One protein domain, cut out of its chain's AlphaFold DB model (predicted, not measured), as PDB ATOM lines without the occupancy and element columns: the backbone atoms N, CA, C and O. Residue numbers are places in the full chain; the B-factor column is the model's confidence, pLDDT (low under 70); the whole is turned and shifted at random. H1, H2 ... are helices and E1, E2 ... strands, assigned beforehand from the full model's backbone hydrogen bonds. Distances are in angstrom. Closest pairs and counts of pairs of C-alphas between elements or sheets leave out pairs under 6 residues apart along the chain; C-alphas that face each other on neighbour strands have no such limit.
ATOM      1  N   LYS A 704      25.030  10.176   3.758       90.06
ATOM      2  CA  LYS A 704      24.717  10.152   5.191       90.06
ATOM      3  C   LYS A 704      23.355   9.511   5.397       90.06
ATOM      4  O   LYS A 704      22.347  10.172   5.176       90.06
ATOM      5  N   ALA A 705      23.319   8.251   5.811       92.12
ATOM      6  CA  ALA A 705      22.107   7.559   6.244       92.12
ATOM      7  C   ALA A 705      21.965   7.610   7.773       92.12
ATOM      8  O   ALA A 705      22.959   7.750   8.486       92.12
ATOM      9  N   SER A 706      20.744   7.469   8.293       90.88
ATOM     10  CA  SER A 706      20.486   7.561   9.737       90.88
ATOM     11  C   SER A 706      19.600   6.417  10.224       90.88
ATOM     12  O   SER A 706      18.456   6.277   9.790       90.88
ATOM     13  N   ILE A 707      20.147   5.580  11.110       91.56
ATOM     14  CA  ILE A 707      19.497   4.373  11.635       91.56
ATOM     15  C   ILE A 707      19.939   4.115  13.083       91.56
ATOM     16  O   ILE A 707      21.101   4.317  13.439       91.56
ATOM     17  N   GLY A 708      19.004   3.677  13.924       91.19
ATOM     18  CA  GLY A 708      19.212   3.379  15.338       91.19
ATOM     19  C   GLY A 708      18.896   1.927  15.693       91.19
ATOM     20  O   GLY A 708      18.272   1.185  14.931       91.19
ATOM     21  N   ALA A 709      19.325   1.529  16.886       92.19
ATOM     22  CA  ALA A 709      19.018   0.244  17.496       92.19
ATOM     23  C   ALA A 709      17.822   0.380  18.442       92.19
ATOM     24  O   ALA A 709      17.879   1.115  19.433       92.19
ATOM     25  N   TRP A 710      16.749  -0.356  18.172       89.44
ATOM     26  CA  TRP A 710      15.520  -0.293  18.951       89.44
ATOM     27  C   TRP A 710      15.252  -1.626  19.656       89.44
ATOM     28  O   TRP A 710      15.552  -2.707  19.141       89.44
ATOM     29  N   ARG A 711      14.701  -1.544  20.870       90.19
ATOM     30  CA  ARG A 711      14.320  -2.705  21.678       90.19
ATOM     31  C   ARG A 711      12.977  -2.495  22.345       90.19
ATOM     32  O   ARG A 711      12.623  -1.375  22.707       90.19
ATOM     33  N   TYR A 712      12.292  -3.595  22.625       89.44
ATOM     34  CA  TYR A 712      11.121  -3.602  23.497       89.44
ATOM     35  C   TYR A 712      11.090  -4.871  24.333       89.44
ATOM     36  O   TYR A 712      11.410  -5.950  23.836       89.44
ATOM     37  N   GLN A 713      10.709  -4.727  25.599       90.94
ATOM     38  CA  GLN A 713      10.632  -5.817  26.558       90.94
ATOM     39  C   GLN A 713       9.212  -5.884  27.127       90.94
ATOM     40  O   GLN A 713       8.704  -4.908  27.672       90.94
ATOM     41  N   THR A 714       8.568  -7.036  26.972       88.75
ATOM     42  CA  THR A 714       7.179  -7.312  27.370       88.75
ATOM     43  C   THR A 714       7.077  -7.960  28.751       88.75
ATOM     44  O   THR A 714       6.043  -7.806  29.420       88.75
ATOM     45  N   LYS A 715       8.124  -8.679  29.185       88.69
ATOM     46  CA  LYS A 715       8.226  -9.340  30.498       88.69
ATOM     47  C   LYS A 715       9.660  -9.329  31.033       88.69
ATOM     48  O   LYS A 715      10.613  -9.550  30.288       88.69
ATOM     49  N   THR A 716       9.778  -9.099  32.337       89.25
ATOM     50  CA  THR A 716      11.034  -9.011  33.101       89.25
ATOM     51  C   THR A 716      11.271 -10.218  34.010       89.25
ATOM     52  O   THR A 716      12.414 -10.558  34.276       89.25
ATOM     53  N   MET A 717      10.221 -10.923  34.440       84.12
ATOM     54  CA  MET A 717      10.343 -12.221  35.114       84.12
ATOM     55  C   MET A 717      10.369 -13.366  34.093       84.12
ATOM     56  O   MET A 717       9.555 -13.385  33.164       84.12
ATOM     57  N   TYR A 718      11.242 -14.354  34.310       78.75
ATOM     58  CA  TYR A 718      11.213 -15.624  33.577       78.75
ATOM     59  C   TYR A 718       9.894 -16.381  33.838       78.75
ATOM     60  O   TYR A 718       9.293 -16.256  34.907       78.75
ATOM     61  N   ASN A 719       9.438 -17.191  32.881       75.88
ATOM     62  CA  ASN A 719       8.249 -18.035  33.000       75.88
ATOM     63  C   ASN A 719       8.505 -19.422  32.368       75.88
ATOM     64  O   ASN A 719       8.450 -19.547  31.141       75.88
ATOM     65  N   PRO A 720       8.706 -20.489  33.170       66.56
ATOM     66  CA  PRO A 720       9.006 -21.830  32.656       66.56
ATOM     67  C   PRO A 720       7.841 -22.496  31.907       66.56
ATOM     68  O   PRO A 720       8.023 -23.563  31.324       66.56
ATOM     69  N   LYS A 721       6.639 -21.902  31.919       66.94
ATOM     70  CA  LYS A 721       5.446 -22.428  31.237       66.94
ATOM     71  C   LYS A 721       5.154 -21.752  29.894       66.94
ATOM     72  O   LYS A 721       4.187 -22.152  29.251       66.94
ATOM     73  N   ASN A 722       5.935 -20.752  29.464       69.12
ATOM     74  CA  ASN A 722       5.699 -20.071  28.187       69.12
ATOM     75  C   ASN A 722       6.839 -20.263  27.174       69.12
ATOM     76  O   ASN A 722       8.002 -19.987  27.459       69.12
ATOM     77  N   THR A 723       6.468 -20.706  25.973       68.00
ATOM     78  CA  THR A 723       7.342 -20.976  24.822       68.00
ATOM     79  C   THR A 723       7.096 -20.029  23.636       68.00
ATOM     80  O   THR A 723       7.724 -20.181  22.585       68.00
ATOM     81  N   ASP A 724       6.206 -19.041  23.784       76.38
ATOM     82  CA  ASP A 724       5.995 -17.976  22.798       76.38
ATOM     83  C   ASP A 724       7.228 -17.048  22.730       76.38
ATOM     84  O   ASP A 724       7.546 -16.395  23.729       76.38
ATOM     85  N   PRO A 725       7.912 -16.921  21.572       66.88
ATOM     86  CA  PRO A 725       9.054 -16.014  21.418       66.88
ATOM     87  C   PRO A 725       8.687 -14.551  21.685       66.88
ATOM     88  O   PRO A 725       9.538 -13.772  22.102       66.88
ATOM     89  N   ASN A 726       7.428 -14.162  21.466       77.56
ATOM     90  CA  ASN A 726       6.982 -12.781  21.633       77.56
ATOM     91  C   ASN A 726       6.847 -12.374  23.115       77.56
ATOM     92  O   ASN A 726       6.619 -11.200  23.424       77.56
ATOM     93  N   TYR A 727       6.971 -13.331  24.041       81.62
ATOM     94  CA  TYR A 727       6.624 -13.133  25.444       81.62
ATOM     95  C   TYR A 727       7.612 -12.264  26.228       81.62
ATOM     96  O   TYR A 727       7.172 -11.549  27.125       81.62
ATOM     97  N   TYR A 728       8.909 -12.299  25.904       87.31
ATOM     98  CA  TYR A 728       9.934 -11.567  26.663       87.31
ATOM     99  C   TYR A 728      10.336 -10.243  26.015       87.31
ATOM    100  O   TYR A 728      10.367  -9.223  26.704       87.31
ATOM    101  N   GLY A 729      10.615 -10.222  24.708       89.00
ATOM    102  CA  GLY A 729      10.943  -8.982  24.005       89.00
ATOM    103  C   GLY A 729      11.428  -9.161  22.568       89.00
ATOM    104  O   GLY A 729      11.417 -10.262  22.015       89.00
ATOM    105  N   LYS A 730      11.859  -8.054  21.958       90.12
ATOM    106  CA  LYS A 730      12.376  -8.002  20.583       90.12
ATOM    107  C   LYS A 730      13.461  -6.947  20.363       90.12
ATOM    108  O   LYS A 730      13.518  -5.948  21.085       90.12
ATOM    109  N   PHE A 731      14.244  -7.164  19.307       88.31
ATOM    110  CA  PHE A 731      15.170  -6.204  18.699       88.31
ATOM    111  C   PHE A 731      14.789  -5.937  17.244       88.31
ATOM    112  O   PHE A 731      14.387  -6.861  16.533       88.31
ATOM    113  N   ASP A 732      14.980  -4.702  16.792       89.75
ATOM    114  CA  ASP A 732      15.002  -4.322  15.378       89.75
ATOM    115  C   ASP A 732      15.941  -3.122  15.142       89.75
ATOM    116  O   ASP A 732      16.393  -2.456  16.080       89.75
ATOM    117  N   THR A 733      16.270  -2.864  13.872       90.00
ATOM    118  CA  THR A 733      16.860  -1.583  13.455       90.00
ATOM    119  C   THR A 733      15.766  -0.666  12.918       90.00
ATOM    120  O   THR A 733      14.872  -1.112  12.193       90.00
ATOM    121  N   HIS A 734      15.831   0.604  13.312       85.75
ATOM    122  CA  HIS A 734      14.731   1.571  13.267       85.75
ATOM    123  C   HIS A 734      15.242   2.900  12.694       85.75
ATOM    124  O   HIS A 734      16.411   3.244  12.898       85.75
ATOM    125  N   TRP A 735      14.393   3.680  12.023       86.25
ATOM    126  CA  TRP A 735      14.737   5.063  11.670       86.25
ATOM    127  C   TRP A 735      15.118   5.884  12.920       86.25
ATOM    128  O   TRP A 735      14.535   5.706  13.989       86.25
ATOM    129  N   TYR A 736      16.092   6.790  12.814       80.81
ATOM    130  CA  TYR A 736      16.513   7.613  13.952       80.81
ATOM    131  C   TYR A 736      17.094   8.952  13.500       80.81
ATOM    132  O   TYR A 736      18.057   8.966  12.741       80.81
ATOM    133  N   GLY A 737      16.572  10.072  14.008       79.81
ATOM    134  CA  GLY A 737      17.166  11.405  13.839       79.81
ATOM    135  C   GLY A 737      17.029  12.044  12.447       79.81
ATOM    136  O   GLY A 737      16.462  11.488  11.509       79.81
ATOM    137  N   THR A 738      17.553  13.265  12.327       81.50
ATOM    138  CA  THR A 738      17.487  14.116  11.125       81.50
ATOM    139  C   THR A 738      18.891  14.425  10.580       81.50
ATOM    140  O   THR A 738      19.894  13.975  11.136       81.50
ATOM    141  N   GLY A 739      18.974  15.166   9.465       82.50
ATOM    142  CA  GLY A 739      20.246  15.595   8.859       82.50
ATOM    143  C   GLY A 739      20.900  14.582   7.908       82.50
ATOM    144  O   GLY A 739      22.060  14.754   7.538       82.50
ATOM    145  N   TYR A 740      20.175  13.529   7.522       87.06
ATOM    146  CA  TYR A 740      20.613  12.549   6.527       87.06
ATOM    147  C   TYR A 740      20.549  13.123   5.101       87.06
ATOM    148  O   TYR A 740      19.736  13.997   4.808       87.06
ATOM    149  N   THR A 741      21.401  12.612   4.210       86.69
ATOM    150  CA  THR A 741      21.391  12.904   2.763       86.69
ATOM    151  C   THR A 741      20.921  11.719   1.921       86.69
ATOM    152  O   THR A 741      20.715  11.872   0.722       86.69
ATOM    153  N   THR A 742      20.719  10.543   2.524       86.62
ATOM    154  CA  THR A 742      20.113   9.381   1.863       86.62
ATOM    155  C   THR A 742      19.221   8.596   2.821       86.62
ATOM    156  O   THR A 742      19.493   8.511   4.018       86.62
ATOM    157  N   ASP A 743      18.183   7.973   2.266       87.62
ATOM    158  CA  ASP A 743      17.310   7.011   2.948       87.62
ATOM    159  C   ASP A 743      17.736   5.549   2.704       87.62
ATOM    160  O   ASP A 743      16.944   4.619   2.881       87.62
ATOM    161  N   ARG A 744      18.964   5.330   2.215       88.12
ATOM    162  CA  ARG A 744      19.472   4.024   1.771       88.12
ATOM    163  C   ARG A 744      20.836   3.705   2.363       88.12
ATOM    164  O   ARG A 744      21.749   4.515   2.265       88.12
ATOM    165  N   ILE A 745      20.981   2.492   2.895       91.19
ATOM    166  CA  ILE A 745      22.257   1.915   3.341       91.19
ATOM    167  C   ILE A 745      22.602   0.728   2.440       91.19
ATOM    168  O   ILE A 745      21.863  -0.255   2.402       91.19
ATOM    169  N   TYR A 746      23.719   0.814   1.723       90.81
ATOM    170  CA  TYR A 746      24.168  -0.214   0.784       90.81
ATOM    171  C   TYR A 746      24.843  -1.386   1.512       90.81
ATOM    172  O   TYR A 746      25.699  -1.173   2.376       90.81
ATOM    173  N   GLU A 747      24.437  -2.608   1.158       91.44
ATOM    174  CA  GLU A 747      24.953  -3.904   1.629       91.44
ATOM    175  C   GLU A 747      25.412  -3.928   3.103       91.44
ATOM    176  O   GLU A 747      26.581  -4.196   3.388       91.44
ATOM    177  N   PRO A 748      24.527  -3.624   4.072       94.31
ATOM    178  CA  PRO A 748      24.913  -3.625   5.474       94.31
ATOM    179  C   PRO A 748      25.195  -5.042   5.983       94.31
ATOM    180  O   PRO A 748      24.503  -6.000   5.644       94.31
ATOM    181  N   ILE A 749      26.147  -5.162   6.901       96.31
ATOM    182  CA  ILE A 749      26.275  -6.312   7.795       96.31
ATOM    183  C   ILE A 749      25.805  -5.868   9.177       96.31
ATOM    184  O   ILE A 749      26.378  -4.945   9.754       96.31
ATOM    185  N   ILE A 750      24.762  -6.504   9.705       95.81
ATOM    186  CA  ILE A 750      24.142  -6.158  10.991       95.81
ATOM    187  C   ILE A 750      24.503  -7.223  12.024       95.81
ATOM    188  O   ILE A 750      24.300  -8.414  11.785       95.81
ATOM    189  N   TYR A 751      24.992  -6.781  13.180       96.88
ATOM    190  CA  TYR A 751      25.352  -7.618  14.320       96.88
ATOM    191  C   TYR A 751      24.497  -7.229  15.527       96.88
ATOM    192  O   TYR A 751      24.689  -6.154  16.097       96.88
ATOM    193  N   TYR A 752      23.576  -8.098  15.940       95.62
ATOM    194  CA  TYR A 752      22.879  -7.967  17.222       95.62
ATOM    195  C   TYR A 752      23.641  -8.752  18.292       95.62
ATOM    196  O   TYR A 752      23.754  -9.973  18.184       95.62
ATOM    197  N   VAL A 753      24.139  -8.074  19.327       95.50
ATOM    198  CA  VAL A 753      24.788  -8.703  20.486       95.50
ATOM    199  C   VAL A 753      23.809  -8.694  21.656       95.50
ATOM    200  O   VAL A 753      23.636  -7.681  22.345       95.50
ATOM    201  N   LEU A 754      23.152  -9.833  21.872       93.94
ATOM    202  CA  LEU A 754      22.095  -9.990  22.869       93.94
ATOM    203  C   LEU A 754      22.625  -9.771  24.304       93.94
ATOM    204  O   LEU A 754      23.825  -9.933  24.553       93.94
ATOM    205  N   PRO A 755      21.763  -9.420  25.275       92.25
ATOM    206  CA  PRO A 755      22.135  -9.442  26.688       92.25
ATOM    207  C   PRO A 755      22.443 -10.872  27.171       92.25
ATOM    208  O   PRO A 755      21.908 -11.841  26.640       92.25
ATOM    209  N   LYS A 756      23.282 -11.016  28.210       87.31
ATOM    210  CA  LYS A 756      23.878 -12.302  28.655       87.31
ATOM    211  C   LYS A 756      22.881 -13.448  28.923       87.31
ATOM    212  O   LYS A 756      23.222 -14.611  28.718       87.31
ATOM    213  N   TYR A 757      21.663 -13.125  29.358       86.88
ATOM    214  CA  TYR A 757      20.608 -14.087  29.711       86.88
ATOM    215  C   TYR A 757      19.420 -14.085  28.733       86.88
ATOM    216  O   TYR A 757      18.284 -14.353  29.124       86.88
ATOM    217  N   PHE A 758      19.671 -13.730  27.470       89.06
ATOM    218  CA  PHE A 758      18.676 -13.795  26.405       89.06
ATOM    219  C   PHE A 758      19.246 -14.476  25.158       89.06
ATOM    220  O   PHE A 758      20.399 -14.247  24.781       89.06
ATOM    221  N   SER A 759      18.409 -15.262  24.477       86.62
ATOM    222  CA  SER A 759      18.803 -16.070  23.321       86.62
ATOM    223  C   SER A 759      17.819 -16.012  22.150       86.62
ATOM    224  O   SER A 759      16.661 -15.596  22.263       86.62
ATOM    225  N   TYR A 760      18.305 -16.442  20.985       87.50
ATOM    226  CA  TYR A 760      17.565 -16.555  19.735       87.50
ATOM    227  C   TYR A 760      17.901 -17.871  19.023       87.50
ATOM    228  O   TYR A 760      19.038 -18.103  18.614       87.50
ATOM    229  N   SER A 761      16.895 -18.726  18.838       76.81
ATOM    230  CA  SER A 761      17.054 -20.096  18.325       76.81
ATOM    231  C   SER A 761      16.393 -20.354  16.964       76.81
ATOM    232  O   SER A 761      16.429 -21.474  16.465       76.81
ATOM    233  N   ARG A 762      15.771 -19.339  16.345       80.62
ATOM    234  CA  ARG A 762      14.842 -19.522  15.209       80.62
ATOM    235  C   ARG A 762      15.436 -19.309  13.806       80.62
ATOM    236  O   ARG A 762      14.703 -19.398  12.824       80.62
ATOM    237  N   GLY A 763      16.735 -19.030  13.686       85.44
ATOM    238  CA  GLY A 763      17.401 -18.842  12.388       85.44
ATOM    239  C   GLY A 763      16.864 -17.653  11.576       85.44
ATOM    240  O   GLY A 763      16.216 -16.759  12.121       85.44
ATOM    241  N   TRP A 764      17.095 -17.634  10.260       87.81
ATOM    242  CA  TRP A 764      16.519 -16.605   9.377       87.81
ATOM    243  C   TRP A 764      14.982 -16.647   9.336       87.81
ATOM    244  O   TRP A 764      14.340 -15.608   9.206       87.81
ATOM    245  N   ASP A 765      14.363 -17.817   9.494       86.75
ATOM    246  CA  ASP A 765      12.903 -17.960   9.385       86.75
ATOM    247  C   ASP A 765      12.123 -17.522  10.626       86.75
ATOM    248  O   ASP A 765      10.920 -17.287  10.541       86.75
ATOM    249  N   GLY A 766      12.809 -17.280  11.745       85.81
ATOM    250  CA  GLY A 766      12.253 -16.549  12.883       85.81
ATOM    251  C   GLY A 766      12.216 -15.024  12.736       85.81
ATOM    252  O   GLY A 766      11.604 -14.370  13.581       85.81
ATOM    253  N   VAL A 767      12.853 -14.444  11.709       90.75
ATOM    254  CA  VAL A 767      12.847 -12.988  11.489       90.75
ATOM    255  C   VAL A 767      11.476 -12.576  10.960       90.75
ATOM    256  O   VAL A 767      11.051 -13.042   9.903       90.75
ATOM    257  N   ARG A 768      10.778 -11.698  11.689       87.62
ATOM    258  CA  ARG A 768       9.383 -11.327  11.387       87.62
ATOM    259  C   ARG A 768       9.277 -10.225  10.338       87.62
ATOM    260  O   ARG A 768       8.499 -10.347   9.400       87.62
ATOM    261  N   LEU A 769      10.049  -9.152  10.501       88.00
ATOM    262  CA  LEU A 769      10.095  -8.029   9.559       88.00
ATOM    263  C   LEU A 769      11.356  -8.155   8.706       88.00
ATOM    264  O   LEU A 769      12.357  -7.479   8.946       88.00
ATOM    265  N   LYS A 770      11.321  -9.105   7.765       89.25
ATOM    266  CA  LYS A 770      12.406  -9.338   6.803       89.25
ATOM    267  C   LYS A 770      12.486  -8.166   5.821       89.25
ATOM    268  O   LYS A 770      11.467  -7.665   5.355       89.25
ATOM    269  N   THR A 771      13.704  -7.750   5.497       85.44
ATOM    270  CA  THR A 771      14.002  -6.716   4.496       85.44
ATOM    271  C   THR A 771      13.474  -7.068   3.107       85.44
ATOM    272  O   THR A 771      13.732  -8.173   2.623       85.44
ATOM    273  N   THR A 772      12.834  -6.113   2.431       83.69
ATOM    274  CA  THR A 772      12.473  -6.215   1.008       83.69
ATOM    275  C   THR A 772      13.266  -5.240   0.145       83.69
ATOM    276  O   THR A 772      13.706  -4.192   0.630       83.69
ATOM    277  N   ASP A 773      13.420  -5.577  -1.133       80.00
ATOM    278  CA  ASP A 773      13.825  -4.650  -2.192       80.00
ATOM    279  C   ASP A 773      12.653  -3.768  -2.676       80.00
ATOM    280  O   ASP A 773      11.526  -3.862  -2.180       80.00
ATOM    281  N   ASP A 774      12.926  -2.907  -3.659       72.75
ATOM    282  CA  ASP A 774      11.968  -1.944  -4.225       72.75
ATOM    283  C   ASP A 774      10.846  -2.590  -5.059       72.75
ATOM    284  O   ASP A 774       9.887  -1.910  -5.420       72.75
ATOM    285  N   SER A 775      10.930  -3.895  -5.341       77.38
ATOM    286  CA  SER A 775       9.832  -4.690  -5.911       77.38
ATOM    287  C   SER A 775       8.944  -5.342  -4.842       77.38
ATOM    288  O   SER A 775       7.967  -6.014  -5.172       77.38
ATOM    289  N   GLY A 776       9.271  -5.165  -3.555       81.12
ATOM    290  CA  GLY A 776       8.604  -5.828  -2.431       81.12
ATOM    291  C   GLY A 776       9.067  -7.270  -2.200       81.12
ATOM    292  O   GLY A 776       8.509  -7.970  -1.352       81.12
ATOM    293  N   LYS A 777      10.091  -7.743  -2.919       86.50
ATOM    294  CA  LYS A 777      10.637  -9.095  -2.769       86.50
ATOM    295  C   LYS A 777      11.577  -9.151  -1.566       86.50
ATOM    296  O   LYS A 777      12.432  -8.288  -1.388       86.50
ATOM    297  N   VAL A 778      11.439 -10.192  -0.742       89.06
ATOM    298  CA  VAL A 778      12.305 -10.416   0.428       89.06
ATOM    299  C   VAL A 778      13.742 -10.707  -0.010       89.06
ATOM    300  O   VAL A 778      13.991 -11.643  -0.771       89.06
ATOM    301  N   VAL A 779      14.686  -9.940   0.533       89.25
ATOM    302  CA  VAL A 779      16.129 -10.156   0.374       89.25
ATOM    303  C   VAL A 779      16.631 -11.032   1.519       89.25
ATOM    304  O   VAL A 779      16.330 -10.768   2.684       89.25
ATOM    305  N   VAL A 780      17.386 -12.079   1.183       91.75
ATOM    306  CA  VAL A 780      17.901 -13.073   2.134       91.75
ATOM    307  C   VAL A 780      19.397 -12.829   2.383       91.75
ATOM    308  O   VAL A 780      20.184 -12.998   1.451       91.75
ATOM    309  N   PRO A 781      19.811 -12.451   3.605       94.44
ATOM    310  CA  PRO A 781      21.217 -12.332   3.972       94.44
ATOM    311  C   PRO A 781      21.846 -13.697   4.276       94.44
ATOM    312  O   PRO A 781      21.157 -14.664   4.617       94.44
ATOM    313  N   LYS A 782      23.180 -13.754   4.283       94.19
ATOM    314  CA  LYS A 782      23.917 -14.857   4.911       94.19
ATOM    315  C   LYS A 782      23.749 -14.736   6.433       94.19
ATOM    316  O   LYS A 782      24.243 -13.792   7.052       94.19
ATOM    317  N   TYR A 783      23.007 -15.671   7.025       92.69
ATOM    318  CA  TYR A 783      22.747 -15.743   8.467       92.69
ATOM    319  C   TYR A 783      23.837 -16.538   9.191       92.69
ATOM    320  O   TYR A 783      24.223 -17.615   8.741       92.69
ATOM    321  N   SER A 784      24.290 -16.056  10.350       91.00
ATOM    322  CA  SER A 784      25.114 -16.845  11.280       91.00
ATOM    323  C   SER A 784      24.929 -16.386  12.729       91.00
ATOM    324  O   SER A 784      24.465 -15.275  12.992       91.00
ATOM    325  N   THR A 785      25.270 -17.247  13.689       90.81
ATOM    326  CA  THR A 785      25.224 -16.927  15.121       90.81
ATOM    327  C   THR A 785      26.336 -17.651  15.878       90.81
ATOM    328  O   THR A 785      26.739 -18.746  15.493       90.81
ATOM    329  N   TYR A 786      26.860 -17.007  16.917       90.62
ATOM    330  CA  TYR A 786      27.970 -17.468  17.753       90.62
ATOM    331  C   TYR A 786      27.881 -16.791  19.131       90.62
ATOM    332  O   TYR A 786      26.950 -16.022  19.377       90.62
ATOM    333  N   VAL A 787      28.807 -17.081  20.049       86.38
ATOM    334  CA  VAL A 787      28.839 -16.491  21.400       86.38
ATOM    335  C   VAL A 787      30.205 -15.880  21.691       86.38
ATOM    336  O   VAL A 787      31.233 -16.438  21.320       86.38
ATOM    337  N   VAL A 788      30.192 -14.731  22.365       87.25
ATOM    338  CA  VAL A 788      31.359 -13.976  22.843       87.25
ATOM    339  C   VAL A 788      31.006 -13.447  24.233       87.25
ATOM    340  O   VAL A 788      29.905 -12.935  24.412       87.25
ATOM    341  N   ASP A 789      31.889 -13.592  25.227       85.94
ATOM    342  CA  ASP A 789      31.646 -13.144  26.619       85.94
ATOM    343  C   ASP A 789      30.292 -13.631  27.210       85.94
ATOM    344  O   ASP A 789      29.543 -12.913  27.874       85.94
ATOM    345  N   GLY A 790      29.904 -14.869  26.879       80.94
ATOM    346  CA  GLY A 790      28.619 -15.461  27.279       80.94
ATOM    347  C   GLY A 790      27.369 -14.823  26.649       80.94
ATOM    348  O   GLY A 790      26.255 -15.238  26.970       80.94
ATOM    349  N   ARG A 791      27.525 -13.843  25.752       90.38
ATOM    350  CA  ARG A 791      26.455 -13.163  25.007       90.38
ATOM    351  C   ARG A 791      26.339 -13.740  23.599       90.38
ATOM    352  O   ARG A 791      27.344 -13.944  22.919       90.38
ATOM    353  N   GLN A 792      25.113 -13.990  23.140       91.94
ATOM    354  CA  GLN A 792      24.871 -14.457  21.774       91.94
ATOM    355  C   GLN A 792      24.979 -13.297  20.776       91.94
ATOM    356  O   GLN A 792      24.369 -12.245  20.962       91.94
ATOM    357  N   VAL A 793      25.712 -13.521  19.689       95.69
ATOM    358  CA  VAL A 793      25.777 -12.640  18.521       95.69
ATOM    359  C   VAL A 793      24.943 -13.238  17.393       95.69
ATOM    360  O   VAL A 793      25.015 -14.440  17.127       95.69
ATOM    361  N   ILE A 794      24.177 -12.404  16.697       94.94
ATOM    362  CA  ILE A 794      23.446 -12.756  15.476       94.94
ATOM    363  C   ILE A 794      23.935 -11.840  14.359       94.94
ATOM    364  O   ILE A 794      23.855 -10.619  14.494       94.94
ATOM    365  N   LYS A 795      24.425 -12.425  13.264       95.56
ATOM    366  CA  LYS A 795      24.926 -11.713  12.084       95.56
ATOM    367  C   LYS A 795      23.966 -11.903  10.907       95.56
ATOM    368  O   LYS A 795      23.704 -13.038  10.502       95.56
ATOM    369  N   PHE A 796      23.517 -10.794  10.327       95.44
ATOM    370  CA  PHE A 796      22.860 -10.741   9.018       95.44
ATOM    371  C   PHE A 796      23.787 -10.020   8.038       95.44
ATOM    372  O   PHE A 796      24.057  -8.834   8.207       95.44
ATOM    373  N   ASP A 797      24.298 -10.734   7.039       95.12
ATOM    374  CA  ASP A 797      25.287 -10.232   6.082       95.12
ATOM    375  C   ASP A 797      24.685 -10.128   4.671       95.12
ATOM    376  O   ASP A 797      24.310 -11.143   4.077       95.12
ATOM    377  N   TYR A 798      24.571  -8.900   4.156       93.44
ATOM    378  CA  TYR A 798      24.017  -8.593   2.832       93.44
ATOM    379  C   TYR A 798      25.099  -8.326   1.766       93.44
ATOM    380  O   TYR A 798      24.777  -7.845   0.679       93.44
ATOM    381  N   THR A 799      26.372  -8.632   2.040       90.38
ATOM    382  CA  THR A 799      27.476  -8.393   1.092       90.38
ATOM    383  C   THR A 799      27.311  -9.221  -0.186       90.38
ATOM    384  O   THR A 799      27.158 -10.446  -0.123       90.38
ATOM    385  N   GLY A 800      27.388  -8.572  -1.350       85.50
ATOM    386  CA  GLY A 800      27.210  -9.201  -2.663       85.50
ATOM    387  C   GLY A 800      25.755  -9.512  -3.035       85.50
ATOM    388  O   GLY A 800      25.518 -10.376  -3.877       85.50
ATOM    389  N   THR A 801      24.775  -8.852  -2.409       86.00
ATOM    390  CA  THR A 801      23.341  -8.988  -2.743       86.00
ATOM    391  C   THR A 801      22.799  -7.835  -3.594       86.00
ATOM    392  O   THR A 801      21.655  -7.898  -4.041       86.00
ATOM    393  N   GLY A 802      23.579  -6.765  -3.792       81.81
ATOM    394  CA  GLY A 802      23.143  -5.513  -4.419       81.81
ATOM    395  C   GLY A 802      22.138  -4.707  -3.584       81.81
ATOM    396  O   GLY A 802      21.603  -3.706  -4.059       81.81
ATOM    397  N   TYR A 803      21.840  -5.138  -2.354       85.62
ATOM    398  CA  TYR A 803      20.738  -4.592  -1.571       85.62
ATOM    399  C   TYR A 803      21.038  -3.213  -0.973       85.62
ATOM    400  O   TYR A 803      22.117  -2.965  -0.442       85.62
ATOM    401  N   SER A 804      20.030  -2.336  -0.991       87.25
ATOM    402  CA  SER A 804      20.050  -1.031  -0.328       87.25
ATOM    403  C   SER A 804      18.908  -0.921   0.682       87.25
ATOM    404  O   SER A 804      17.765  -0.620   0.321       87.25
ATOM    405  N   LEU A 805      19.239  -1.155   1.954       88.44
ATOM    406  CA  LEU A 805      18.339  -1.096   3.104       88.44
ATOM    407  C   LEU A 805      17.674   0.280   3.202       88.44
ATOM    408  O   LEU A 805      18.357   1.289   3.369       88.44
ATOM    409  N   TYR A 806      16.344   0.308   3.108       87.19
ATOM    410  CA  TYR A 806      15.551   1.532   3.204       87.19
ATOM    411  C   TYR A 806      15.317   1.930   4.665       87.19
ATOM    412  O   TYR A 806      14.657   1.208   5.416       87.19
ATOM    413  N   THR A 807      15.858   3.081   5.072       86.00
ATOM    414  CA  THR A 807      15.934   3.490   6.484       86.00
ATOM    415  C   THR A 807      14.665   4.126   7.034       86.00
ATOM    416  O   THR A 807      14.579   4.258   8.248       86.00
ATOM    417  N   ARG A 808      13.679   4.503   6.201       82.81
ATOM    418  CA  ARG A 808      12.369   5.006   6.682       82.81
ATOM    419  C   ARG A 808      11.341   3.911   6.976       82.81
ATOM    420  O   ARG A 808      10.216   4.224   7.350       82.81
ATOM    421  N   ASN A 809      11.698   2.638   6.809       74.31
ATOM    422  CA  ASN A 809      10.896   1.557   7.375       74.31
ATOM    423  C   ASN A 809      10.936   1.665   8.906       74.31
ATOM    424  O   ASN A 809      12.021   1.746   9.480       74.31
ATOM    425  N   GLU A 810       9.776   1.616   9.568       73.31
ATOM    426  CA  GLU A 810       9.703   1.704  11.034       73.31
ATOM    427  C   GLU A 810      10.551   0.627  11.720       73.31
ATOM    428  O   GLU A 810      11.166   0.876  12.744       73.31
ATOM    429  N   SER A 811      10.620  -0.594  11.188       84.75
ATOM    430  CA  SER A 811      11.425  -1.658  11.795       84.75
ATOM    431  C   SER A 811      11.887  -2.667  10.756       84.75
ATOM    432  O   SER A 811      11.070  -3.220  10.019       84.75
ATOM    433  N   THR A 812      13.187  -2.961  10.724       86.00
ATOM    434  CA  THR A 812      13.773  -3.965   9.822       86.00
ATOM    435  C   THR A 812      14.634  -4.977  10.572       86.00
ATOM    436  O   THR A 812      15.247  -4.670  11.599       86.00
ATOM    437  N   ASN A 813      14.644  -6.213  10.062       88.12
ATOM    438  CA  ASN A 813      15.284  -7.384  10.662       88.12
ATOM    439  C   ASN A 813      14.877  -7.603  12.124       88.12
ATOM    440  O   ASN A 813      15.714  -7.764  13.011       88.12
ATOM    441  N   GLN A 814      13.560  -7.599  12.358       91.62
ATOM    442  CA  GLN A 814      12.973  -7.792  13.682       91.62
ATOM    443  C   GLN A 814      13.077  -9.247  14.147       91.62
ATOM    444  O   GLN A 814      12.484 -10.142  13.535       91.62
ATOM    445  N   ILE A 815      13.772  -9.455  15.264       91.94
ATOM    446  CA  ILE A 815      13.892 -10.733  15.975       91.94
ATOM    447  C   ILE A 815      13.193 -10.667  17.332       91.94
ATOM    448  O   ILE A 815      13.210  -9.635  18.001       91.94
ATOM    449  N   PHE A 816      12.620 -11.789  17.759       90.50
ATOM    450  CA  PHE A 816      12.030 -11.959  19.088       90.50
ATOM    451  C   PHE A 816      12.918 -12.870  19.927       90.50
ATOM    452  O   PHE A 816      13.309 -13.940  19.457       90.50
ATOM    453  N   ILE A 817      13.258 -12.430  21.135       89.44
ATOM    454  CA  ILE A 817      14.245 -13.085  22.000       89.44
ATOM    455  C   ILE A 817      13.564 -13.807  23.159       89.44
ATOM    456  O   ILE A 817      12.589 -13.316  23.728       89.44
ATOM    457  N   MET A 818      14.118 -14.953  23.539       85.62
ATOM    458  CA  MET A 818      13.754 -15.644  24.773       85.62
ATOM    459  C   MET A 818      14.607 -15.120  25.923       85.62
ATOM    460  O   MET A 818      15.779 -14.814  25.724       85.62
ATOM    461  N   MET A 819      14.031 -15.048  27.122       85.00
ATOM    462  CA  MET A 819      14.806 -15.011  28.362       85.00
ATOM    463  C   MET A 819      15.220 -16.444  28.702       85.00
ATOM    464  O   MET A 819      14.390 -17.357  28.632       85.00
ATOM    465  N   ASP A 820      16.490 -16.646  29.031       79.75
ATOM    466  CA  ASP A 820      17.026 -17.980  29.279       79.75
ATOM    467  C   ASP A 820      16.588 -18.525  30.655       79.75
ATOM    468  O   ASP A 820      16.366 -17.741  31.581       79.75
ATOM    469  N   PRO A 821      16.460 -19.856  30.838       71.50
ATOM    470  CA  PRO A 821      16.016 -20.423  32.116       71.50
ATOM    471  C   PRO A 821      16.950 -20.104  33.291       71.50
ATOM    472  O   PRO A 821      16.496 -20.029  34.430       71.50
ATOM    473  N   ASP A 822      18.241 -19.907  33.005       70.81
ATOM    474  CA  ASP A 822      19.317 -19.588  33.949       70.81
ATOM    475  C   ASP A 822      19.458 -18.082  34.248       70.81
ATOM    476  O   ASP A 822      20.472 -17.656  34.801       70.81
ATOM    477  N   ALA A 823      18.469 -17.264  33.873       77.69
ATOM    478  CA  ALA A 823      18.506 -15.819  34.055       77.69
ATOM    479  C   ALA A 823      18.574 -15.402  35.538       77.69
ATOM    480  O   ALA A 823      17.638 -15.598  36.314       77.69
ATOM    481  N   VAL A 824      19.684 -14.760  35.909       75.81
ATOM    482  CA  VAL A 824      19.867 -14.096  37.209       75.81
ATOM    483  C   VAL A 824      19.237 -12.698  37.159       75.81
ATOM    484  O   VAL A 824      19.231 -12.059  36.107       75.81
ATOM    485  N   ALA A 825      18.698 -12.212  38.279       79.00
ATOM    486  CA  ALA A 825      18.089 -10.884  38.350       79.00
ATOM    487  C   ALA A 825      19.131  -9.754  38.194       79.00
ATOM    488  O   ALA A 825      20.190  -9.777  38.823       79.00
ATOM    489  N   GLY A 826      18.822  -8.736  37.386       86.19
ATOM    490  CA  GLY A 826      19.733  -7.630  37.089       86.19
ATOM    491  C   GLY A 826      19.373  -6.831  35.833       86.19
ATOM    492  O   GLY A 826      18.335  -7.043  35.206       86.19
ATOM    493  N   LYS A 827      20.252  -5.896  35.452       91.75
ATOM    494  CA  LYS A 827      20.174  -5.137  34.191       91.75
ATOM    495  C   LYS A 827      21.320  -5.550  33.275       91.75
ATOM    496  O   LYS A 827      22.481  -5.427  33.658       91.75
ATOM    497  N   TYR A 828      21.003  -6.000  32.063       92.81
ATOM    498  CA  TYR A 828      21.977  -6.551  31.120       92.81
ATOM    499  C   TYR A 828      22.011  -5.728  29.828       92.81
ATOM    500  O   TYR A 828      20.973  -5.615  29.173       92.81
ATOM    501  N   PRO A 829      23.159  -5.138  29.448       93.31
ATOM    502  CA  PRO A 829      23.255  -4.307  28.254       93.31
ATOM    503  C   PRO A 829      23.107  -5.132  26.971       93.31
ATOM    504  O   PRO A 829      23.407  -6.327  26.944       93.31
ATOM    505  N   TYR A 830      22.690  -4.466  25.898       93.31
ATOM    506  CA  TYR A 830      22.785  -4.980  24.533       93.31
ATOM    507  C   TYR A 830      23.622  -4.038  23.664       93.31
ATOM    508  O   TYR A 830      23.776  -2.857  23.976       93.31
ATOM    509  N   ASP A 831      24.135  -4.550  22.549       93.88
ATOM    510  CA  ASP A 831      24.839  -3.742  21.555       93.88
ATOM    511  C   ASP A 831      24.354  -4.109  20.153       93.88
ATOM    512  O   ASP A 831      24.028  -5.267  19.881       93.88
ATOM    513  N   VAL A 832      24.329  -3.129  19.250       95.12
ATOM    514  CA  VAL A 832      24.080  -3.359  17.826       95.12
ATOM    515  C   VAL A 832      25.154  -2.653  17.021       95.12
ATOM    516  O   VAL A 832      25.356  -1.444  17.167       95.12
ATOM    517  N   TYR A 833      25.822  -3.413  16.158       96.69
ATOM    518  CA  TYR A 833      26.834  -2.896  15.248       96.69
ATOM    519  C   TYR A 833      26.373  -3.050  13.800       96.69
ATOM    520  O   TYR A 833      25.700  -4.021  13.449       96.69
ATOM    521  N   MET A 834      26.761  -2.102  12.953       96.12
ATOM    522  CA  MET A 834      26.554  -2.156  11.512       96.12
ATOM    523  C   MET A 834      27.875  -1.888  10.791       96.12
ATOM    524  O   MET A 834      28.549  -0.901  11.084       96.12
ATOM    525  N   TYR A 835      28.229  -2.750   9.841       95.62
ATOM    526  CA  TYR A 835      29.295  -2.510   8.870       95.62
ATOM    527  C   TYR A 835      28.672  -2.168   7.517       95.62
ATOM    528  O   TYR A 835      27.776  -2.878   7.071       95.62
ATOM    529  N   THR A 836      29.093  -1.085   6.869       93.50
ATOM    530  CA  THR A 836      28.582  -0.685   5.541       93.50
ATOM    531  C   THR A 836      29.541   0.295   4.860       93.50
ATOM    532  O   THR A 836      30.332   0.965   5.530       93.50
ATOM    533  N   ARG A 837      29.467   0.394   3.526       90.56
ATOM    534  CA  ARG A 837      30.114   1.455   2.730       90.56
ATOM    535  C   ARG A 837      29.412   2.802   2.877       90.56
ATOM    536  O   ARG A 837      30.060   3.830   2.732       90.56
ATOM    537  N   THR A 838      28.114   2.808   3.182       92.50
ATOM    538  CA  THR A 838      27.357   4.050   3.351       92.50
ATOM    539  C   THR A 838      27.827   4.802   4.596       92.50
ATOM    540  O   THR A 838      27.947   4.223   5.680       92.50
ATOM    541  N   GLY A 839      28.076   6.105   4.476       91.69
ATOM    542  CA  GLY A 839      28.312   6.944   5.647       91.69
ATOM    543  C   GLY A 839      27.074   6.962   6.548       91.69
ATOM    544  O   GLY A 839      25.964   7.242   6.098       91.69
ATOM    545  N   LEU A 840      27.240   6.647   7.834       92.69
ATOM    546  CA  LEU A 840      26.164   6.787   8.819       92.69
ATOM    547  C   LEU A 840      26.308   8.104   9.583       92.69
ATOM    548  O   LEU A 840      27.413   8.616   9.762       92.69
ATOM    549  N   ILE A 841      25.192   8.620  10.084       90.31
ATOM    550  CA  ILE A 841      25.125   9.672  11.106       90.31
ATOM    551  C   ILE A 841      24.340   9.169  12.323       90.31
ATOM    552  O   ILE A 841      23.777   8.076  12.297       90.31
ATOM    553  N   ASN A 842      24.317   9.960  13.399       86.75
ATOM    554  CA  ASN A 842      23.554   9.671  14.619       86.75
ATOM    555  C   ASN A 842      23.866   8.289  15.241       86.75
ATOM    556  O   ASN A 842      23.002   7.662  15.854       86.75
ATOM    557  N   TYR A 843      25.120   7.838  15.121       91.50
ATOM    558  CA  TYR A 843      25.682   6.635  15.749       91.50
ATOM    559  C   TYR A 843      26.341   6.944  17.109       91.50
ATOM    560  O   TYR A 843      26.559   8.105  17.452       91.50
ATOM    561  N   ASN A 844      26.676   5.905  17.881       91.06
ATOM    562  CA  ASN A 844      27.348   6.031  19.179       91.06
ATOM    563  C   ASN A 844      28.877   6.112  19.029       91.06
ATOM    564  O   ASN A 844      29.513   7.022  19.551       91.06
ATOM    565  N   THR A 845      29.446   5.194  18.241       94.38
ATOM    566  CA  THR A 845      30.884   5.132  17.933       94.38
ATOM    567  C   THR A 845      31.080   4.723  16.477       94.38
ATOM    568  O   THR A 845      30.508   3.719  16.054       94.38
ATOM    569  N   LYS A 846      31.918   5.444  15.723       95.06
ATOM    570  CA  LYS A 846      32.529   4.933  14.485       95.06
ATOM    571  C   LYS A 846      33.878   4.324  14.850       95.06
ATOM    572  O   LYS A 846      34.689   4.981  15.510       95.06
ATOM    573  N   TYR A 847      34.107   3.083  14.442       94.50
ATOM    574  CA  TYR A 847      35.352   2.385  14.727       94.50
ATOM    575  C   TYR A 847      36.385   2.560  13.615       94.50
ATOM    576  O   TYR A 847      36.069   2.677  12.430       94.50
ATOM    577  N   THR A 848      37.638   2.557  14.043       90.44
ATOM    578  CA  THR A 848      38.869   2.638  13.264       90.44
ATOM    579  C   THR A 848      39.869   1.643  13.853       90.44
ATOM    580  O   THR A 848      39.708   1.171  14.983       90.44
ATOM    581  N   SER A 849      40.958   1.366  13.139       84.81
ATOM    582  CA  SER A 849      42.032   0.482  13.616       84.81
ATOM    583  C   SER A 849      42.742   0.970  14.893       84.81
ATOM    584  O   SER A 849      43.561   0.241  15.438       84.81
ATOM    585  N   SER A 850      42.453   2.190  15.366       88.25
ATOM    586  CA  SER A 850      43.031   2.796  16.573       88.25
ATOM    587  C   SER A 850      42.081   2.871  17.778       88.25
ATOM    588  O   SER A 850      42.532   3.241  18.859       88.25
ATOM    589  N   ASN A 851      40.788   2.551  17.623       93.88
ATOM    590  CA  ASN A 851      39.810   2.577  18.725       93.88
ATOM    591  C   ASN A 851      38.921   1.319  18.828       93.88
ATOM    592  O   ASN A 851      38.112   1.220  19.754       93.88
ATOM    593  N   VAL A 852      39.042   0.363  17.900       93.00
ATOM    594  CA  VAL A 852      38.387  -0.946  18.016       93.00
ATOM    595  C   VAL A 852      39.083  -1.788  19.090       93.00
ATOM    596  O   VAL A 852      40.307  -1.797  19.186       93.00
ATOM    597  N   THR A 853      38.303  -2.484  19.918       94.56
ATOM    598  CA  THR A 853      38.820  -3.368  20.975       94.56
ATOM    599  C   THR A 853      38.678  -4.831  20.576       94.56
ATOM    600  O   THR A 853      37.797  -5.176  19.787       94.56
ATOM    601  N   ASP A 854      39.477  -5.716  21.174       93.12
ATOM    602  CA  ASP A 854      39.422  -7.164  20.912       93.12
ATOM    603  C   ASP A 854      38.030  -7.764  21.142       93.12
ATOM    604  O   ASP A 854      37.634  -8.707  20.460       93.12
ATOM    605  N   LEU A 855      37.255  -7.197  22.071       93.50
ATOM    606  CA  LEU A 855      35.881  -7.611  22.339       93.50
ATOM    607  C   LEU A 855      34.913  -7.173  21.222       93.50
ATOM    608  O   LEU A 855      34.061  -7.957  20.812       93.50
ATOM    609  N   VAL A 856      35.063  -5.960  20.673       95.56
ATOM    610  CA  VAL A 856      34.277  -5.497  19.507       95.56
ATOM    611  C   VAL A 856      34.677  -6.258  18.240       95.56
ATOM    612  O   VAL A 856      33.811  -6.634  17.451       95.56
ATOM    613  N   ASN A 857      35.968  -6.549  18.068       93.88
ATOM    614  CA  ASN A 857      36.483  -7.406  17.002       93.88
ATOM    615  C   ASN A 857      35.859  -8.812  17.066       93.88
ATOM    616  O   ASN A 857      35.307  -9.276  16.068       93.88
ATOM    617  N   GLN A 858      35.820  -9.442  18.247       93.62
ATOM    618  CA  GLN A 858      35.114 -10.713  18.456       93.62
ATOM    619  C   GLN A 858      33.609 -10.602  18.163       93.62
ATOM    620  O   GLN A 858      33.098 -11.390  17.370       93.62
ATOM    621  N   TYR A 859      32.902  -9.604  18.713       96.06
ATOM    622  CA  TYR A 859      31.466  -9.375  18.455       96.06
ATOM    623  C   TYR A 859      31.118  -9.102  16.982       96.06
ATOM    624  O   TYR A 859      29.942  -9.150  16.617       96.06
ATOM    625  N   THR A 860      32.104  -8.784  16.142       95.81
ATOM    626  CA  THR A 860      31.901  -8.457  14.723       95.81
ATOM    627  C   THR A 860      32.626  -9.409  13.766       95.81
ATOM    628  O   THR A 860      32.607  -9.203  12.550       95.81
ATOM    629  N   GLY A 861      33.220 -10.491  14.279       91.00
ATOM    630  CA  GLY A 861      33.935 -11.490  13.480       91.00
ATOM    631  C   GLY A 861      35.135 -10.918  12.720       91.00
ATOM    632  O   GLY A 861      35.359 -11.298  11.574       91.00
ATOM    633  N   ASN A 862      35.863  -9.975  13.329       90.38
ATOM    634  CA  ASN A 862      37.015  -9.268  12.751       90.38
ATOM    635  C   ASN A 862      36.718  -8.539  11.423       90.38
ATOM    636  O   ASN A 862      37.591  -8.410  10.566       90.38
ATOM    637  N   VAL A 863      35.500  -8.016  11.231       92.12
ATOM    638  CA  VAL A 863      35.117  -7.322   9.981       92.12
ATOM    639  C   VAL A 863      36.007  -6.114   9.648       92.12
ATOM    640  O   VAL A 863      36.208  -5.802   8.479       92.12
ATOM    641  N   MET A 864      36.621  -5.487  10.657       86.62
ATOM    642  CA  MET A 864      37.592  -4.395  10.485       86.62
ATOM    643  C   MET A 864      38.905  -4.813   9.799       86.62
ATOM    644  O   MET A 864      39.645  -3.941   9.352       86.62
ATOM    645  N   THR A 865      39.195  -6.114   9.687       84.50
ATOM    646  CA  THR A 865      40.321  -6.661   8.904       84.50
ATOM    647  C   THR A 865      39.850  -7.413   7.654       84.50
ATOM    648  O   THR A 865      40.597  -8.217   7.098       84.50
ATOM    649  N   SER A 866      38.601  -7.207   7.224       80.44
ATOM    650  CA  SER A 866      38.068  -7.784   5.989       80.44
ATOM    651  C   SER A 866      38.574  -7.040   4.748       80.44
ATOM    652  O   SER A 866      38.900  -5.858   4.806       80.44
ATOM    653  N   SER A 867      38.577  -7.723   3.601       80.50
ATOM    654  CA  SER A 867      38.738  -7.098   2.281       80.50
ATOM    655  C   SER A 867      37.459  -6.416   1.774       80.50
ATOM    656  O   SER A 867      37.511  -5.699   0.777       80.50
ATOM    657  N   ILE A 868      36.313  -6.625   2.437       81.62
ATOM    658  CA  ILE A 868      35.048  -5.945   2.132       81.62
ATOM    659  C   ILE A 868      35.201  -4.455   2.486       81.62
ATOM    660  O   ILE A 868      35.442  -4.156   3.654       81.62
ATOM    661  N   PRO A 869      35.032  -3.504   1.546       81.56
ATOM    662  CA  PRO A 869      35.101  -2.082   1.871       81.56
ATOM    663  C   PRO A 869      33.963  -1.651   2.802       81.56
ATOM    664  O   PRO A 869      32.820  -2.079   2.628       81.56
ATOM    665  N   GLY A 870      34.251  -0.744   3.738       88.50
ATOM    666  CA  GLY A 870      33.234  -0.144   4.597       88.50
ATOM    667  C   GLY A 870      33.773   0.533   5.855       88.50
ATOM    668  O   GLY A 870      34.949   0.864   5.987       88.50
ATOM    669  N   SER A 871      32.869   0.779   6.796       92.12
ATOM    670  CA  SER A 871      33.136   1.311   8.130       92.12
ATOM    671  C   SER A 871      32.237   0.618   9.148       92.12
ATOM    672  O   SER A 871      31.056   0.400   8.875       92.12
ATOM    673  N   LEU A 872      32.782   0.310  10.328       96.12
ATOM    674  CA  LEU A 872      32.024  -0.248  11.446       96.12
ATOM    675  C   LEU A 872      31.477   0.867  12.344       96.12
ATOM    676  O   LEU A 872      32.217   1.758  12.767       96.12
ATOM    677  N   TYR A 873      30.202   0.772  12.700       96.06
ATOM    678  CA  TYR A 873      29.516   1.696  13.599       96.06
ATOM    679  C   TYR A 873      28.802   0.924  14.712       96.06
ATOM    680  O   TYR A 873      28.137  -0.073  14.437       96.06
ATOM    681  N   LYS A 874      28.870   1.407  15.955       95.94
ATOM    682  CA  LYS A 874      27.902   1.066  17.010       95.94
ATOM    683  C   LYS A 874      26.714   2.013  16.883       95.94
ATOM    684  O   LYS A 874      26.893   3.228  16.983       95.94
ATOM    685  N   LEU A 875      25.520   1.477  16.647       94.00
ATOM    686  CA  LEU A 875      24.308   2.286  16.495       94.00
ATOM    687  C   LEU A 875      23.900   2.909  17.842       94.00
ATOM    688  O   LEU A 875      24.143   2.324  18.898       94.00
ATOM    689  N   ASN A 876      23.265   4.086  17.818       90.56
ATOM    690  CA  ASN A 876      22.656   4.643  19.029       90.56
ATOM    691  C   ASN A 876      21.390   3.870  19.404       90.56
ATOM    692  O   ASN A 876      20.640   3.420  18.534       90.56
ATOM    693  N   THR A 877      21.137   3.738  20.705       86.44
ATOM    694  CA  THR A 877      19.907   3.140  21.225       86.44
ATOM    695  C   THR A 877      18.804   4.192  21.266       86.44
ATOM    696  O   THR A 877      18.985   5.258  21.847       86.44
ATOM    697  N   VAL A 878      17.649   3.899  20.662       76.62
ATOM    698  CA  VAL A 878      16.516   4.851  20.603       76.62
ATOM    699  C   VAL A 878      15.872   5.062  21.990       76.62
ATOM    700  O   VAL A 878      15.246   6.087  22.238       76.62
ATOM    701  N   TYR A 879      16.071   4.105  22.906       76.75
ATOM    702  CA  TYR A 879      15.603   4.106  24.298       76.75
ATOM    703  C   TYR A 879      16.688   3.502  25.226       76.75
ATOM    704  O   TYR A 879      17.874   3.530  24.895       76.75
ATOM    705  N   GLU A 880      16.299   2.955  26.387       81.31
ATOM    706  CA  GLU A 880      17.186   2.260  27.337       81.31
ATOM    707  C   GLU A 880      18.065   1.182  26.673       81.31
ATOM    708  O   GLU A 880      17.568   0.315  25.956       81.31
ATOM    709  N   ASN A 881      19.361   1.172  26.998       86.62
ATOM    710  CA  ASN A 881      20.387   0.305  26.402       86.62
ATOM    711  C   ASN A 881      20.554  -1.080  27.073       86.62
ATOM    712  O   ASN A 881      21.563  -1.755  26.866       86.62
ATOM    713  N   TYR A 882      19.585  -1.513  27.883       91.88
ATOM    714  CA  TYR A 882      19.614  -2.785  28.618       91.88
ATOM    715  C   TYR A 882      18.278  -3.531  28.560       91.88
ATOM    716  O   TYR A 882      17.257  -2.964  28.181       91.88
ATOM    717  N   PHE A 883      18.275  -4.793  28.983       91.94
ATOM    718  CA  PHE A 883      17.092  -5.570  29.369       91.94
ATOM    719  C   PHE A 883      17.125  -5.834  30.878       91.94
ATOM    720  O   PHE A 883      18.204  -5.884  31.474       91.94
ATOM    721  N   VAL A 884      15.956  -5.988  31.496       92.38
ATOM    722  CA  VAL A 884      15.805  -6.232  32.940       92.38
ATOM    723  C   VAL A 884      15.390  -7.680  33.186       92.38
ATOM    724  O   VAL A 884      14.478  -8.179  32.529       92.38
ATOM    725  N   VAL A 885      16.028  -8.342  34.145       88.06
ATOM    726  CA  VAL A 885      15.543  -9.595  34.735       88.06
ATOM    727  C   VAL A 885      15.157  -9.301  36.183       88.06
ATOM    728  O   VAL A 885      15.993  -8.836  36.955       88.06
ATOM    729  N   ASP A 886      13.906  -9.565  36.547       84.25
ATOM    730  CA  ASP A 886      13.403  -9.418  37.916       84.25
ATOM    731  C   ASP A 886      13.477 -10.751  38.673       84.25
ATOM    732  O   ASP A 886      13.374 -11.827  38.074       84.25
TER     733      ASP A 886
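This is residues 704 to 886 of the 1084 residues of the protein "YSIRK_signal domain-containing protein" of Ligilactobacillus salivarius (UniProt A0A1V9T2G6). Two antiparallel sheets lie partly face to face as a sandwich: a large, twisted one of six strands, E5 E6 E4 E10 E12 E11, and a smaller one of three, E1 E2 E8. The large sheet curls round the short helix H1 on its side away from the small sheet, while the strand pairs E3 with E7 and E9 with E13 sit at opposite ends of the sandwich. The printed part has 183 residues with thirteen named strands and one named helix, in the order E1 to E11, H1, E12, E13. The class is mostly strand, though under half of the residues, 78 of 183, are in named elements. The whole is compact, with a radius of gyration of the C-alphas of 15.9 A and spans of 46 by 40 by 30 A.

Find C-alpha 705 at (22.107, 7.559, 6.244); from there E1 runs to residue 713, 26.9 A away. Next come E2, residues 729 to 735, 19.1 A, E3, 744 to 746, and E4, 749 to 753. Look then for E5, 782 to 788, 19.4 A, E6, 791 to 797, 19.2 A, E7, 804 to 806, and E8, 812 to 819, 21.6 A. E9 is 826 to 829, E10 831 to 836, 16.7 A, and E11 843 to 846. H1 spans 854 to 859, E12 871 to 875, and E13 runs from 882 to C-alpha 885 at (15.543, -9.595, 34.735).

Begin with the large sheet, whose edge strands are E5 and E11. In the hairpin E5 and E6, find N 784 and O 795 at 3.1 A; between E6 and E4, N 752 and O 794 at 2.9 A. E4 and E10 have N 751 and O 833 at 2.9 A, E10 and E12 N 834 and O 873 at 2.9 A, E12 and E11 N 844 and O 874 at 2.8 A. H1 is on this sheet, with the C-alphas of Val 788 and Tyr 859 the closest of E5 and H1 at 6.4 A; every O i to N i+4 pair in H1 is within hydrogen-bond range. In the small sheet, N 710 and O 732 of the hairpin E1 and E2 are 3.0 A apart, and N 731 and O 815 of E2 and E8 3.0 A. The closest C-alphas of E1 and E12 are Gly 708 and Leu 875, 5.3 A. Antiparallel E3 and E7 have N 745 and O 805 at 2.9 A, and antiparallel E9 and E13 N 828 and O 883 at 2.9 A.

The C-alphas farthest apart, Lys 721 and Thr 741, are 48.1 A apart. The printed part has no cut. Its long links are E1 to E2, E4 to E5 and H1 to E12. Mean pLDDT of the printed part is 87.7; residues 720 to 723 and 725 are under 70.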